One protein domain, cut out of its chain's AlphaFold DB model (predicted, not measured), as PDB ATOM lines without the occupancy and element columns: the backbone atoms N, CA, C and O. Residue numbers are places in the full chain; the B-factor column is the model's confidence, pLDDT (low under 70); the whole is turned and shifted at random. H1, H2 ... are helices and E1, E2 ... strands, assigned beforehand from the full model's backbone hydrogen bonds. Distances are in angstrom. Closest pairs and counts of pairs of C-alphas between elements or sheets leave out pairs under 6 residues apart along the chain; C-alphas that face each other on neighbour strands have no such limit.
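What this domain is: This is residues 97 to 147 of the 147 residues of an uncharacterized protein of Succinivibrio sp (UniProt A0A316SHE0). A twisted-together hairpin of two strands, E2 and E3, has one helix, H1, packed beside E2, and an arm ahead of H1 sticks out from this body with residues 98 to 104. The printed part has 51 residues with one named helix and three named strands, in the order E1, H1, E2, E3. The sheet is E2 - E3, antiparallel, and the class is mixed. The whole is loose, with a radius of gyration of the C-alphas of 12.9 A and spans of 37 by 27 by 16 A.

How they stand to each other: E2, residues 133 to 138, and E3, residues 141 to 146, form an antiparallel hairpin at 153 degrees; N 134 and O 145 are 2.9 A apart and N 143 and O 136 2.8 A, within hydrogen-bond range. H1, residues 110 to 123, has its closest C-alphas to E2 at Ala 114 and Leu 133, 6.5 A. H1 and E3 are near each other, with 5 pairs of C-alphas within 10 A. In H1 every O i to N i+4 pair is within hydrogen-bond range. E1, residues 103 to 106, pairs with no named strand and is apart from H1, E2 and E3.

Where its parts are: E2 and E3 are each 16.0 A long and H1 20.0 A. E1 begins at C-alpha 103 (95.352, 200.577, 144.160); E3 ends at C-alpha 146 (110.970, 223.886, 134.317).

The domain as a whole: The C-alphas farthest apart, of Lys 100 and Lys 147, are 38.0 A apart. The printed part has no cut and no long link. Residues 106 to 108 have pLDDT under 70.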
ATOM      1  N   THR A  97      97.689 204.033 146.690       91.81
ATOM      2  CA  THR A  97      96.653 203.202 147.308       91.81
ATOM      3  C   THR A  97      95.758 204.026 148.219       91.81
ATOM      4  O   THR A  97      96.157 205.091 148.686       91.81
ATOM      5  N   ASP A  98      94.560 203.522 148.493       93.00
ATOM      6  CA  ASP A  98      93.760 204.013 149.612       93.00
ATOM      7  C   ASP A  98      94.320 203.517 150.959       93.00
ATOM      8  O   ASP A  98      95.310 202.779 151.021       93.00
ATOM      9  N   ASP A  99      93.661 203.915 152.046       94.12
ATOM     10  CA  ASP A  99      93.956 203.502 153.421       94.12
ATOM     11  C   ASP A  99      93.790 201.989 153.662       94.12
ATOM     12  O   ASP A  99      94.287 201.458 154.654       94.12
ATOM     13  N   LYS A 100      93.139 201.275 152.736       95.06
ATOM     14  CA  LYS A 100      92.947 199.817 152.750       95.06
ATOM     15  C   LYS A 100      93.917 199.085 151.818       95.06
ATOM     16  O   LYS A 100      93.774 197.879 151.618       95.06
ATOM     17  N   GLY A 101      94.882 199.789 151.222       89.50
ATOM     18  CA  GLY A 101      95.862 199.218 150.299       89.50
ATOM     19  C   GLY A 101      95.315 198.910 148.899       89.50
ATOM     20  O   GLY A 101      96.011 198.293 148.089       89.50
ATOM     21  N   ARG A 102      94.088 199.334 148.569       90.31
ATOM     22  CA  ARG A 102      93.515 199.171 147.225       90.31
ATOM     23  C   ARG A 102      94.162 200.182 146.288       90.31
ATOM     24  O   ARG A 102      94.173 201.375 146.575       90.31
ATOM     25  N   LYS A 103      94.702 199.715 145.159       88.44
ATOM     26  CA  LYS A 103      95.352 200.577 144.160       88.44
ATOM     27  C   LYS A 103      94.330 201.525 143.531       88.44
ATOM     28  O   LYS A 103      93.361 201.072 142.931       88.44
ATOM     29  N   ILE A 104      94.577 202.825 143.652       87.06
ATOM     30  CA  ILE A 104      93.778 203.900 143.046       87.06
ATOM     31  C   ILE A 104      94.359 204.271 141.680       87.06
ATOM     32  O   ILE A 104      93.631 204.598 140.749       87.06
ATOM     33  N   PHE A 105      95.685 204.207 141.559       79.31
ATOM     34  CA  PHE A 105      96.392 204.577 140.346       79.31
ATOM     35  C   PHE A 105      97.585 203.648 140.128       79.31
ATOM     36  O   PHE A 105      98.432 203.471 141.009       79.31
ATOM     37  N   ASN A 106      97.644 203.060 138.935       69.25
ATOM     38  CA  ASN A 106      98.801 202.312 138.466       69.25
ATOM     39  C   ASN A 106      99.739 203.284 137.743       69.25
ATOM     40  O   ASN A 106      99.773 203.313 136.517       69.25
ATOM     41  N   ALA A 107     100.475 204.095 138.504       64.88
ATOM     42  CA  ALA A 107     101.599 204.829 137.941       64.88
ATOM     43  C   ALA A 107     102.781 203.884 137.769       64.88
ATOM     44  O   ALA A 107     103.058 203.072 138.655       64.88
ATOM     45  N   GLY A 108     103.498 204.012 136.660       67.88
ATOM     46  CA  GLY A 108     104.738 203.260 136.466       67.88
ATOM     47  C   GLY A 108     105.818 204.031 135.726       67.88
ATOM     48  O   GLY A 108     106.935 203.530 135.588       67.88
ATOM     49  N   THR A 109     105.509 205.235 135.238       81.69
ATOM     50  CA  THR A 109     106.412 205.983 134.368       81.69
ATOM     51  C   THR A 109     106.798 207.333 134.957       81.69
ATOM     52  O   THR A 109     106.077 207.945 135.747       81.69
ATOM     53  N   THR A 110     107.952 207.829 134.523       84.00
ATOM     54  CA  THR A 110     108.441 209.186 134.796       84.00
ATOM     55  C   THR A 110     107.454 210.248 134.306       84.00
ATOM     56  O   THR A 110     107.297 211.289 134.940       84.00
ATOM     57  N   LYS A 111     106.730 209.969 133.211       86.75
ATOM     58  CA  LYS A 111     105.698 210.857 132.657       86.75
ATOM     59  C   LYS A 111     104.502 211.003 133.595       86.75
ATOM     60  O   LYS A 111     104.023 212.120 133.769       86.75
ATOM     61  N   ASP A 112     104.067 209.915 134.232       88.94
ATOM     62  CA  ASP A 112     102.964 209.953 135.205       88.94
ATOM     63  C   ASP A 112     103.332 210.829 136.409       88.94
ATOM     64  O   ASP A 112     102.560 211.696 136.824       88.94
ATOM     65  N   LEU A 113     104.551 210.645 136.934       91.25
ATOM     66  CA  LEU A 113     105.074 211.470 138.022       91.25
ATOM     67  C   LEU A 113     105.167 212.945 137.609       91.25
ATOM     68  O   LEU A 113     104.726 213.825 138.349       91.25
ATOM     69  N   ALA A 114     105.703 213.222 136.417       92.25
ATOM     70  CA  ALA A 114     105.845 214.578 135.895       92.25
ATOM     71  C   ALA A 114     104.489 215.267 135.714       92.25
ATOM     72  O   ALA A 114     104.346 216.432 136.079       92.25
ATOM     73  N   ALA A 115     103.481 214.549 135.213       91.12
ATOM     74  CA  ALA A 115     102.131 215.073 135.051       91.12
ATOM     75  C   ALA A 115     101.509 215.462 136.399       91.12
ATOM     76  O   ALA A 115     100.951 216.551 136.524       91.12
ATOM     77  N   LEU A 116     101.649 214.624 137.428       92.12
ATOM     78  CA  LEU A 116     101.120 214.922 138.762       92.12
ATOM     79  C   LEU A 116     101.818 216.122 139.408       92.12
ATOM     80  O   LEU A 116     101.148 217.011 139.936       92.12
ATOM     81  N   ILE A 117     103.147 216.195 139.303       94.31
ATOM     82  CA  ILE A 117     103.914 217.355 139.770       94.31
ATOM     83  C   ILE A 117     103.487 218.617 139.005       94.31
ATOM     84  O   ILE A 117     103.248 219.647 139.635       94.31
ATOM     85  N   LYS A 118     103.318 218.540 137.674       95.06
ATOM     86  CA  LYS A 118     102.838 219.657 136.839       95.06
ATOM     87  C   LYS A 118     101.520 220.205 137.361       95.06
ATOM     88  O   LYS A 118     101.412 221.402 137.612       95.06
ATOM     89  N   GLN A 119     100.532 219.329 137.543       94.38
ATOM     90  CA  GLN A 119      99.203 219.724 138.009       94.38
ATOM     91  C   GLN A 119      99.264 220.355 139.404       94.38
ATOM     92  O   GLN A 119      98.655 221.399 139.626       94.38
ATOM     93  N   GLY A 120     100.063 219.794 140.319       95.12
ATOM     94  CA  GLY A 120     100.272 220.373 141.647       95.12
ATOM     95  C   GLY A 120     100.909 221.768 141.611       95.12
ATOM     96  O   GLY A 120     100.472 222.666 142.330       95.12
ATOM     97  N   LEU A 121     101.910 221.984 140.752       96.06
ATOM     98  CA  LEU A 121     102.573 223.284 140.605       96.06
ATOM     99  C   LEU A 121     101.674 224.335 139.935       96.06
ATOM    100  O   LEU A 121     101.708 225.496 140.348       96.06
ATOM    101  N   ILE A 122     100.849 223.941 138.958       96.62
ATOM    102  CA  ILE A 122      99.834 224.815 138.343       96.62
ATOM    103  C   ILE A 122      98.780 225.212 139.376       96.62
ATOM    104  O   ILE A 122      98.486 226.395 139.521       96.62
ATOM    105  N   ALA A 123      98.248 224.250 140.137       97.12
ATOM    106  CA  ALA A 123      97.248 224.514 141.171       97.12
ATOM    107  C   ALA A 123      97.771 225.466 142.262       97.12
ATOM    108  O   ALA A 123      97.016 226.268 142.805       97.12
ATOM    109  N   ARG A 124      99.079 225.423 142.548       95.50
ATOM    110  CA  ARG A 124      99.760 226.376 143.440       95.50
ATOM    111  C   ARG A 124     100.058 227.743 142.811       95.50
ATOM    112  O   ARG A 124     100.594 228.599 143.510       95.50
ATOM    113  N   GLY A 125      99.808 227.936 141.516       94.56
ATOM    114  CA  GLY A 125     100.166 229.151 140.778       94.56
ATOM    115  C   GLY A 125     101.672 229.336 140.555       94.56
ATOM    116  O   GLY A 125     102.119 230.454 140.331       94.56
ATOM    117  N   THR A 126     102.475 228.268 140.656       94.88
ATOM    118  CA  THR A 126     103.942 228.340 140.491       94.88
ATOM    119  C   THR A 126     104.361 228.353 139.018       94.88
ATOM    120  O   THR A 126     105.339 229.007 138.669       94.88
ATOM    121  N   ILE A 127     103.633 227.633 138.160       95.19
ATOM    122  CA  ILE A 127     103.874 227.560 136.711       95.19
ATOM    123  C   ILE A 127     102.556 227.637 135.937       95.19
ATOM    124  O   ILE A 127     101.485 227.388 136.495       95.19
ATOM    125  N   GLY A 128     102.641 227.941 134.643       93.06
ATOM    126  CA  GLY A 128     101.515 227.889 133.716       93.06
ATOM    127  C   GLY A 128     101.342 226.518 133.041       93.06
ATOM    128  O   GLY A 128     102.216 225.650 133.115       93.06
ATOM    129  N   PRO A 129     100.226 226.309 132.319       90.75
ATOM    130  CA  PRO A 129      99.936 225.047 131.634       90.75
ATOM    131  C   PRO A 129     100.893 224.733 130.475       90.75
ATOM    132  O   PRO A 129     101.068 223.562 130.137       90.75
ATOM    133  N   GLN A 130     101.534 225.751 129.894       91.69
ATOM    134  CA  GLN A 130     102.454 225.599 128.760       91.69
ATOM    135  C   GLN A 130     103.873 225.190 129.173       91.69
ATOM    136  O   GLN A 130     104.646 224.766 128.325       91.69
ATOM    137  N   ASN A 131     104.219 225.283 130.459       91.94
ATOM    138  CA  ASN A 131     105.549 224.913 130.932       91.94
ATOM    139  C   ASN A 131     105.782 223.403 130.831       91.94
ATOM    140  O   ASN A 131     104.911 222.601 131.194       91.94
ATOM    141  N   GLU A 132     106.968 223.006 130.386       89.81
ATOM    142  CA  GLU A 132     107.390 221.606 130.385       89.81
ATOM    143  C   GLU A 132     108.210 221.298 131.639       89.81
ATOM    144  O   GLU A 132     108.846 222.182 132.213       89.81
ATOM    145  N   LEU A 133     108.181 220.043 132.098       91.25
ATOM    146  CA  LEU A 133     108.997 219.614 133.233       91.25
ATOM    147  C   LEU A 133     109.917 218.479 132.831       91.25
ATOM    148  O   LEU A 133     109.491 217.494 132.231       91.25
ATOM    149  N   GLU A 134     111.166 218.598 133.256       88.62
ATOM    150  CA  GLU A 134     112.119 217.502 133.281       88.62
ATOM    151  C   GLU A 134     112.342 217.077 134.731       88.62
ATOM    152  O   GLU A 134     112.575 217.910 135.611       88.62
ATOM    153  N   LEU A 135     112.269 215.768 134.975       88.69
ATOM    154  CA  LEU A 135     112.543 215.193 136.283       88.69
ATOM    155  C   LEU A 135     113.917 214.525 136.298       88.69
ATOM    156  O   LEU A 135     114.296 213.812 135.368       88.69
ATOM    157  N   SER A 136     114.649 214.702 137.392       84.75
ATOM    158  CA  SER A 136     115.882 213.960 137.654       84.75
ATOM    159  C   SER A 136     115.944 213.489 139.100       84.75
ATOM    160  O   SER A 136     115.425 214.142 140.005       84.75
ATOM    161  N   LEU A 137     116.574 212.339 139.325       83.00
ATOM    162  CA  LEU A 137     116.818 211.808 140.661       83.00
ATOM    163  C   LEU A 137     118.274 212.080 141.046       83.00
ATOM    164  O   LEU A 137     119.182 211.786 140.271       83.00
ATOM    165  N   VAL A 138     118.493 212.663 142.225       81.56
ATOM    166  CA  VAL A 138     119.828 212.789 142.827       81.56
ATOM    167  C   VAL A 138     119.723 212.469 144.312       81.56
ATOM    168  O   VAL A 138     119.099 213.204 145.077       81.56
ATOM    169  N   GLY A 139     120.345 211.370 144.718       78.94
ATOM    170  CA  GLY A 139     120.145 210.764 146.027       78.94
ATOM    171  C   GLY A 139     118.701 210.292 146.187       78.94
ATOM    172  O   GLY A 139     118.170 209.562 145.356       78.94
ATOM    173  N   ASP A 140     118.066 210.757 147.252       81.19
ATOM    174  CA  ASP A 140     116.655 210.553 147.579       81.19
ATOM    175  C   ASP A 140     115.747 211.690 147.071       81.19
ATOM    176  O   ASP A 140     114.541 211.692 147.324       81.19
ATOM    177  N   LYS A 141     116.303 212.671 146.347       85.25
ATOM    178  CA  LYS A 141     115.582 213.876 145.923       85.25
ATOM    179  C   LYS A 141     115.144 213.786 144.471       85.25
ATOM    180  O   LYS A 141     115.974 213.671 143.566       85.25
ATOM    181  N   VAL A 142     113.840 213.951 144.248       89.31
ATOM    182  CA  VAL A 142     113.289 214.263 142.924       89.31
ATOM    183  C   VAL A 142     113.481 215.748 142.673       89.31
ATOM    184  O   VAL A 142     112.972 216.596 143.405       89.31
ATOM    185  N   ASN A 143     114.224 216.062 141.625       88.00
ATOM    186  CA  ASN A 143     114.435 217.418 141.177       88.00
ATOM    187  C   ASN A 143     113.549 217.701 139.972       88.00
ATOM    188  O   ASN A 143     113.377 216.845 139.105       88.00
ATOM    189  N   VAL A 144     113.022 218.919 139.927       91.31
ATOM    190  CA  VAL A 144     112.098 219.374 138.897       91.31
ATOM    191  C   VAL A 144     112.723 220.576 138.202       91.31
ATOM    192  O   VAL A 144     112.976 221.593 138.846       91.31
ATOM    193  N   THR A 145     112.964 220.456 136.903       89.44
ATOM    194  CA  THR A 145     113.448 221.551 136.060       89.44
ATOM    195  C   THR A 145     112.315 221.993 135.148       89.44
ATOM    196  O   THR A 145     111.738 221.170 134.443       89.44
ATOM    197  N   ILE A 146     111.990 223.284 135.178       90.69
ATOM    198  CA  ILE A 146     110.970 223.886 134.317       90.69
ATOM    199  C   ILE A 146     111.652 224.329 133.019       90.69
ATOM    200  O   ILE A 146     112.667 225.025 133.084       90.69
ATOM    201  N   LYS A 147     111.108 223.911 131.876       84.06
ATOM    202  CA  LYS A 147     111.514 224.362 130.540       84.06
ATOM    203  C   LYS A 147     110.501 225.352 129.970       84.06
ATOM    204  O   LYS A 147     109.290 225.239 130.300       84.06
TER     205      LYS A 147